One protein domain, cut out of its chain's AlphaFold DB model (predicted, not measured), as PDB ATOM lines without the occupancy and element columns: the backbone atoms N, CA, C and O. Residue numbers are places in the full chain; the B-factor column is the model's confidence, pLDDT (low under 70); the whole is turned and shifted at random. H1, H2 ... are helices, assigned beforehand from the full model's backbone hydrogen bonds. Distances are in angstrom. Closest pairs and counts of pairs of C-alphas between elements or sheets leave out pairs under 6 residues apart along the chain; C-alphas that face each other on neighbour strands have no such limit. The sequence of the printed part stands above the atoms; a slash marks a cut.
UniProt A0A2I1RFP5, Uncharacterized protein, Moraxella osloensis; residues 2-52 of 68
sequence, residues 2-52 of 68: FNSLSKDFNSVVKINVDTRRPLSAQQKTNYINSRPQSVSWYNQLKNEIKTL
ATOM      1  N   PHE A   2       1.655  10.585 -49.430       58.56
ATOM      2  CA  PHE A   2       0.431   9.824 -49.111       58.56
ATOM      3  C   PHE A   2       0.205   9.552 -47.610       58.56
ATOM      4  O   PHE A   2      -0.923   9.675 -47.140       58.56
ATOM      5  N   ASN A   3       1.262   9.299 -46.826       65.06
ATOM      6  CA  ASN A   3       1.122   9.049 -45.379       65.06
ATOM      7  C   ASN A   3       0.530  10.233 -44.597       65.06
ATOM      8  O   ASN A   3      -0.174  10.015 -43.612       65.06
ATOM      9  N   SER A   4       0.796  11.476 -45.018       68.19
ATOM     10  CA  SER A   4       0.198  12.659 -44.384       68.19
ATOM     11  C   SER A   4      -1.290  12.760 -44.705       68.19
ATOM     12  O   SER A   4      -2.092  12.980 -43.806       68.19
ATOM     13  N   LEU A   5      -1.673  12.489 -45.955       71.31
ATOM     14  CA  LEU A   5      -3.066  12.573 -46.377       71.31
ATOM     15  C   LEU A   5      -3.944  11.491 -45.722       71.31
ATOM     16  O   LEU A   5      -5.079  11.770 -45.348       71.31
ATOM     17  N   SER A   6      -3.406  10.286 -45.491       71.81
ATOM     18  CA  SER A   6      -4.088   9.258 -44.686       71.81
ATOM     19  C   SER A   6      -4.309   9.691 -43.234       71.81
ATOM     20  O   SER A   6      -5.320   9.322 -42.638       71.81
ATOM     21  N   LYS A   7      -3.399  10.476 -42.641       77.69
ATOM     22  CA  LYS A   7      -3.596  11.036 -41.291       77.69
ATOM     23  C   LYS A   7      -4.682  12.113 -41.280       77.69
ATOM     24  O   LYS A   7      -5.542  12.084 -40.400       77.69
ATOM     25  N   ASP A   8      -4.676  13.008 -42.266       78.25
ATOM     26  CA  ASP A   8      -5.705  14.042 -42.416       78.25
ATOM     27  C   ASP A   8      -7.091  13.423 -42.664       78.25
ATOM     28  O   ASP A   8      -8.062  13.800 -42.012       78.25
ATOM     29  N   PHE A   9      -7.181  12.404 -43.527       81.50
ATOM     30  CA  PHE A   9      -8.437  11.705 -43.807       81.50
ATOM     31  C   PHE A   9      -8.959  10.917 -42.601       81.50
ATOM     32  O   PHE A   9     -10.159  10.891 -42.339       81.50
ATOM     33  N   ASN A  10      -8.068  10.308 -41.815       80.56
ATOM     34  CA  ASN A  10      -8.466   9.663 -40.565       80.56
ATOM     35  C   ASN A  10      -9.003  10.659 -39.530       80.56
ATOM     36  O   ASN A  10      -9.836  10.269 -38.719       80.56
ATOM     37  N   SER A  11      -8.581  11.924 -39.599       81.88
ATOM     38  CA  SER A  11      -8.994  12.991 -38.681       81.88
ATOM     39  C   SER A  11     -10.303  13.682 -39.080       81.88
ATOM     40  O   SER A  11     -10.706  14.633 -38.416       81.88
ATOM     41  N   VAL A  12     -10.976  13.247 -40.150       85.00
ATOM     42  CA  VAL A  12     -12.289  13.768 -40.568       85.00
ATOM     43  C   VAL A  12     -13.364  12.695 -40.507       85.00
ATOM     44  O   VAL A  12     -13.101  11.518 -40.761       85.00
ATOM     45  N   VAL A  13     -14.598  13.094 -40.206       81.94
ATOM     46  CA  VAL A  13     -15.747  12.187 -40.195       81.94
ATOM     47  C   VAL A  13     -16.273  12.052 -41.617       81.94
ATOM     48  O   VAL A  13     -17.032  12.887 -42.109       81.94
ATOM     49  N   LYS A  14     -15.886  10.970 -42.293       83.38
ATOM     50  CA  LYS A  14     -16.508  10.578 -43.559       83.38
ATOM     51  C   LYS A  14     -17.688   9.656 -43.265       83.38
ATOM     52  O   LYS A  14     -17.484   8.540 -42.797       83.38
ATOM     53  N   ILE A  15     -18.906  10.111 -43.546       82.00
ATOM     54  CA  ILE A  15     -20.117   9.286 -43.449       82.00
ATOM     55  C   ILE A  15     -20.224   8.413 -44.703       82.00
ATOM     56  O   ILE A  15     -20.104   8.898 -45.830       82.00
ATOM     57  N   ASN A  16     -20.440   7.120 -44.498       81.88
ATOM     58  CA  ASN A  16     -20.824   6.189 -45.544       81.88
ATOM     59  C   ASN A  16     -22.291   6.447 -45.923       81.88
ATOM     60  O   ASN A  16     -23.158   6.473 -45.049       81.88
ATOM     61  N   VAL A  17     -22.558   6.659 -47.211       79.81
ATOM     62  CA  VAL A  17     -23.888   7.056 -47.701       79.81
ATOM     63  C   VAL A  17     -24.903   5.920 -47.548       79.81
ATOM     64  O   VAL A  17     -26.036   6.172 -47.145       79.81
ATOM     65  N   ASP A  18     -24.477   4.679 -47.778       82.38
ATOM     66  CA  ASP A  18     -25.328   3.486 -47.726       82.38
ATOM     67  C   ASP A  18     -25.751   3.140 -46.295       82.38
ATOM     68  O   ASP A  18     -26.904   2.823 -46.019       82.38
ATOM     69  N   THR A  19     -24.811   3.226 -45.355       83.00
ATOM     70  CA  THR A  19     -25.031   2.817 -43.957       83.00
ATOM     71  C   THR A  19     -25.355   3.980 -43.024       83.00
ATOM     72  O   THR A  19     -25.693   3.746 -41.865       83.00
ATOM     73  N   ARG A  20     -25.229   5.230 -43.497       84.19
ATOM     74  CA  ARG A  20     -25.324   6.472 -42.701       84.19
ATOM     75  C   ARG A  20     -24.446   6.475 -41.444       84.19
ATOM     76  O   ARG A  20     -24.733   7.175 -40.475       84.19
ATOM     77  N   ARG A  21     -23.370   5.687 -41.447       81.94
ATOM     78  CA  ARG A  21     -22.427   5.552 -40.331       81.94
ATOM     79  C   ARG A  21     -21.070   6.148 -40.696       81.94
ATOM     80  O   ARG A  21     -20.707   6.144 -41.874       81.94
ATOM     81  N   PRO A  22     -20.305   6.660 -39.719       84.56
ATOM     82  CA  PRO A  22     -18.935   7.084 -39.965       84.56
ATOM     83  C   PRO A  22     -18.087   5.892 -40.422       84.56
ATOM     84  O   PRO A  22     -18.180   4.800 -39.860       84.56
ATOM     85  N   LEU A  23     -17.264   6.103 -41.449       85.06
ATOM     86  CA  LEU A  23     -16.288   5.119 -41.898       85.06
ATOM     87  C   LEU A  23     -15.278   4.856 -40.782       85.06
ATOM     88  O   LEU A  23     -14.761   5.790 -40.166       85.06
ATOM     89  N   SER A  24     -14.944   3.589 -40.564       85.00
ATOM     90  CA  SER A  24     -13.856   3.215 -39.663       85.00
ATOM     91  C   SER A  24     -12.494   3.574 -40.265       85.00
ATOM     92  O   SER A  24     -12.349   3.698 -41.482       85.00
ATOM     93  N   ALA A  25     -11.456   3.692 -39.433       82.56
ATOM     94  CA  ALA A  25     -10.095   3.989 -39.900       82.56
ATOM     95  C   ALA A  25      -9.592   2.981 -40.957       82.56
ATOM     96  O   ALA A  25      -8.912   3.346 -41.919       82.56
ATOM     97  N   GLN A  26      -9.982   1.709 -40.824       83.31
ATOM     98  CA  GLN A  26      -9.641   0.661 -41.786       83.31
ATOM     99  C   GLN A  26     -10.384   0.844 -43.116       83.31
ATOM    100  O   GLN A  26      -9.775   0.732 -44.176       83.31
ATOM    101  N   GLN A  27     -11.669   1.215 -43.085       86.06
ATOM    102  CA  GLN A  27     -12.418   1.554 -44.299       86.06
ATOM    103  C   GLN A  27     -11.861   2.806 -44.981       86.06
ATOM    104  O   GLN A  27     -11.728   2.824 -46.202       86.06
ATOM    105  N   LYS A  28     -11.479   3.827 -44.204       84.88
ATOM    106  CA  LYS A  28     -10.818   5.036 -44.715       84.88
ATOM    107  C   LYS A  28      -9.495   4.689 -45.412       84.88
ATOM    108  O   LYS A  28      -9.222   5.176 -46.505       84.88
ATOM    109  N   THR A  29      -8.710   3.787 -44.825       83.12
ATOM    110  CA  THR A  29      -7.447   3.301 -45.406       83.12
ATOM    111  C   THR A  29      -7.682   2.497 -46.688       83.12
ATOM    112  O   THR A  29      -7.034   2.747 -47.701       83.12
ATOM    113  N   ASN A  30      -8.665   1.595 -46.692       86.12
ATOM    114  CA  ASN A  30      -9.040   0.831 -47.885       86.12
ATOM    115  C   ASN A  30      -9.593   1.732 -49.003       86.12
ATOM    116  O   ASN A  30      -9.342   1.480 -50.179       86.12
ATOM    117  N   TYR A  31     -10.298   2.811 -48.661       82.94
ATOM    118  CA  TYR A  31     -10.769   3.804 -49.627       82.94
ATOM    119  C   TYR A  31      -9.606   4.529 -50.315       82.94
ATOM    120  O   TYR A  31      -9.652   4.754 -51.520       82.94
ATOM    121  N   ILE A  32      -8.544   4.843 -49.571       81.31
ATOM    122  CA  ILE A  32      -7.320   5.431 -50.125       81.31
ATOM    123  C   ILE A  32      -6.580   4.415 -51.004       81.31
ATOM    124  O   ILE A  32      -6.197   4.735 -52.125       81.31
ATOM    125  N   ASN A  33      -6.428   3.182 -50.520       82.94
ATOM    126  CA  ASN A  33      -5.665   2.138 -51.206       82.94
ATOM    127  C   ASN A  33      -6.368   1.569 -52.450       82.94
ATOM    128  O   ASN A  33      -5.697   1.073 -53.347       82.94
ATOM    129  N   SER A  34      -7.701   1.623 -52.514       82.75
ATOM    130  CA  SER A  34      -8.476   1.148 -53.674       82.75
ATOM    131  C   SER A  34      -8.482   2.131 -54.847       82.75
ATOM    132  O   SER A  34      -8.940   1.791 -55.937       82.75
ATOM    133  N   ARG A  35      -7.987   3.355 -54.646       77.81
ATOM    134  CA  ARG A  35      -7.965   4.400 -55.668       77.81
ATOM    135  C   ARG A  35      -6.600   4.442 -56.367       77.81
ATOM    136  O   ARG A  35      -5.570   4.223 -55.730       77.81
ATOM    137  N   PRO A  36      -6.557   4.773 -57.670       78.31
ATOM    138  CA  PRO A  36      -5.294   4.959 -58.372       78.31
ATOM    139  C   PRO A  36      -4.514   6.119 -57.742       78.31
ATOM    140  O   PRO A  36      -5.056   7.215 -57.571       78.31
ATOM    141  N   GLN A  37      -3.235   5.885 -57.425       74.00
ATOM    142  CA  GLN A  37      -2.314   6.859 -56.820       74.00
ATOM    143  C   GLN A  37      -1.928   7.971 -57.816       74.00
ATOM    144  O   GLN A  37      -0.778   8.116 -58.217       74.00
ATOM    145  N   SER A  38      -2.915   8.757 -58.243       82.38
ATOM    146  CA  SER A  38      -2.763   9.874 -59.172       82.38
ATOM    147  C   SER A  38      -2.820  11.215 -58.440       82.38
ATOM    148  O   SER A  38      -3.498  11.367 -57.421       82.38
ATOM    149  N   VAL A  39      -2.141  12.223 -58.995       82.06
ATOM    150  CA  VAL A  39      -2.140  13.594 -58.454       82.06
ATOM    151  C   VAL A  39      -3.551  14.195 -58.446       82.06
ATOM    152  O   VAL A  39      -3.936  14.865 -57.489       82.06
ATOM    153  N   SER A  40      -4.346  13.913 -59.484       86.06
ATOM    154  CA  SER A  40      -5.741  14.363 -59.579       86.06
ATOM    155  C   SER A  40      -6.591  13.809 -58.432       86.06
ATOM    156  O   SER A  40      -7.264  14.567 -57.731       86.06
ATOM    157  N   TRP A  41      -6.484  12.503 -58.163       84.94
ATOM    158  CA  TRP A  41      -7.197  11.870 -57.057       84.94
ATOM    159  C   TRP A  41      -6.763  12.417 -55.691       84.94
ATOM    160  O   TRP A  41      -7.605  12.722 -54.846       84.94
ATOM    161  N   TYR A  42      -5.460  12.620 -55.488       83.50
ATOM    162  CA  TYR A  42      -4.936  13.221 -54.261       83.50
ATOM    163  C   TYR A  42      -5.520  14.621 -54.012       83.50
ATOM    164  O   TYR A  42      -5.925  14.938 -52.892       83.50
ATOM    165  N   ASN A  43      -5.608  15.456 -55.052       86.81
ATOM    166  CA  ASN A  43      -6.195  16.795 -54.954       86.81
ATOM    167  C   ASN A  43      -7.698  16.753 -54.655       86.81
ATOM    168  O   ASN A  43      -8.174  17.554 -53.849       86.81
ATOM    169  N   GLN A  44      -8.430  15.804 -55.245       86.56
ATOM    170  CA  GLN A  44      -9.837  15.579 -54.913       86.56
ATOM    171  C   GLN A  44     -10.005  15.197 -53.444       86.56
ATOM    172  O   GLN A  44     -10.761  15.858 -52.739       86.56
ATOM    173  N   LEU A  45      -9.254  14.204 -52.957       84.50
ATOM    174  CA  LEU A  45      -9.332  13.768 -51.565       84.50
ATOM    175  C   LEU A  45      -8.928  14.890 -50.597       84.50
ATOM    176  O   LEU A  45      -9.566  15.081 -49.567       84.50
ATOM    177  N   LYS A  46      -7.918  15.692 -50.942       85.38
ATOM    178  CA  LYS A  46      -7.517  16.864 -50.153       85.38
ATOM    179  C   LYS A  46      -8.634  17.909 -50.057       85.38
ATOM    180  O   LYS A  46      -8.836  18.477 -48.985       85.38
ATOM    181  N   ASN A  47      -9.348  18.177 -51.149       88.38
ATOM    182  CA  ASN A  47     -10.503  19.076 -51.129       88.38
ATOM    183  C   ASN A  47     -11.673  18.464 -50.357       88.38
ATOM    184  O   ASN A  47     -12.298  19.153 -49.559       88.38
ATOM    185  N   GLU A  48     -11.911  17.167 -50.521       85.44
ATOM    186  CA  GLU A  48     -12.946  16.435 -49.798       85.44
ATOM    187  C   GLU A  48     -12.713  16.513 -48.281       85.44
ATOM    188  O   GLU A  48     -13.600  16.941 -47.549       85.44
ATOM    189  N   ILE A  49     -11.494  16.238 -47.806       85.06
ATOM    190  CA  ILE A  49     -11.097  16.387 -46.394       85.06
ATOM    191  C   ILE A  49     -11.394  17.796 -45.867       85.06
ATOM    192  O   ILE A  49     -11.875  17.932 -44.748       85.06
ATOM    193  N   LYS A  50     -11.140  18.849 -46.658       83.56
ATOM    194  CA  LYS A  50     -11.438  20.234 -46.250       83.56
ATOM    195  C   LYS A  50     -12.933  20.509 -46.098       83.56
ATOM    196  O   LYS A  50     -13.299  21.370 -45.309       83.56
ATOM    197  N   THR A  51     -13.768  19.822 -46.874       83.88
ATOM    198  CA  THR A  51     -15.233  19.963 -46.815       83.88
ATOM    199  C   THR A  51     -15.878  19.090 -45.744       83.88
ATOM    200  O   THR A  51     -17.028  19.320 -45.379       83.88
ATOM    201  N   LEU A  52     -15.160  18.082 -45.245       83.69
ATOM    202  CA  LEU A  52     -15.674  17.174 -44.231       83.69
ATOM    203  C   LEU A  52     -15.503  17.769 -42.830       83.69
ATOM    204  O   LEU A  52     -14.477  18.392 -42.539       83.69
TER     205      LEU A  52
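AT A GLANCE: This is residues 2 to 52 of the 68 residues of an uncharacterized protein of Moraxella osloensis (UniProt A0A2I1RFP5). The longest helix, H3, runs beside H1, and H1 forms a helical hairpin with H2, the three helix centres making an open triangle. The loop from H1 to H2, residues 11 to 24, extends to one end of the longest axis. The printed part has 51 residues with three named helices, in order H1, H2, H3, and no named strand: all helix, compact, radius of gyration of the C-alphas 10.5 A, spans 29 by 21 by 18 A.

IN THESE COORDINATES: Find C-alpha 39 at (-2.140, 13.594, -58.454); from there H3 runs 18.6 A to C-alpha 51 at (-15.233, 19.963, -46.815). H1, residues 2 to 10, starts at (0.431, 9.824, -49.111) and spans 12.3 A, as does H2, residues 25 to 33.

HOW THE PARTS SIT: Look at residues 46 to 49 of H3, which alone only just touch H1, with 3 pairs of C-alphas within 8 A; the closest, Phe 9 and Ile 49, are 6.0 A apart. H3 and H1 run the same way at a shallow tilt of 26 degrees. H1 and H2 touch, their closest C-alphas, Asn 10 and Ala 25, 5.9 A apart; they run opposite ways at a steep tilt of 40 degrees. H2 and H3 are apart. In H1, H2 and H3 every O i to N i+4 pair is within hydrogen-bond range.

THE WHOLE: The C-alphas of Thr 19 and Val 39 are farthest apart, 29.2 A. The printed part has no cut; the link H1 to H2 is long, H2 to H3 tight. Residues 2 to 4 have pLDDT under 70.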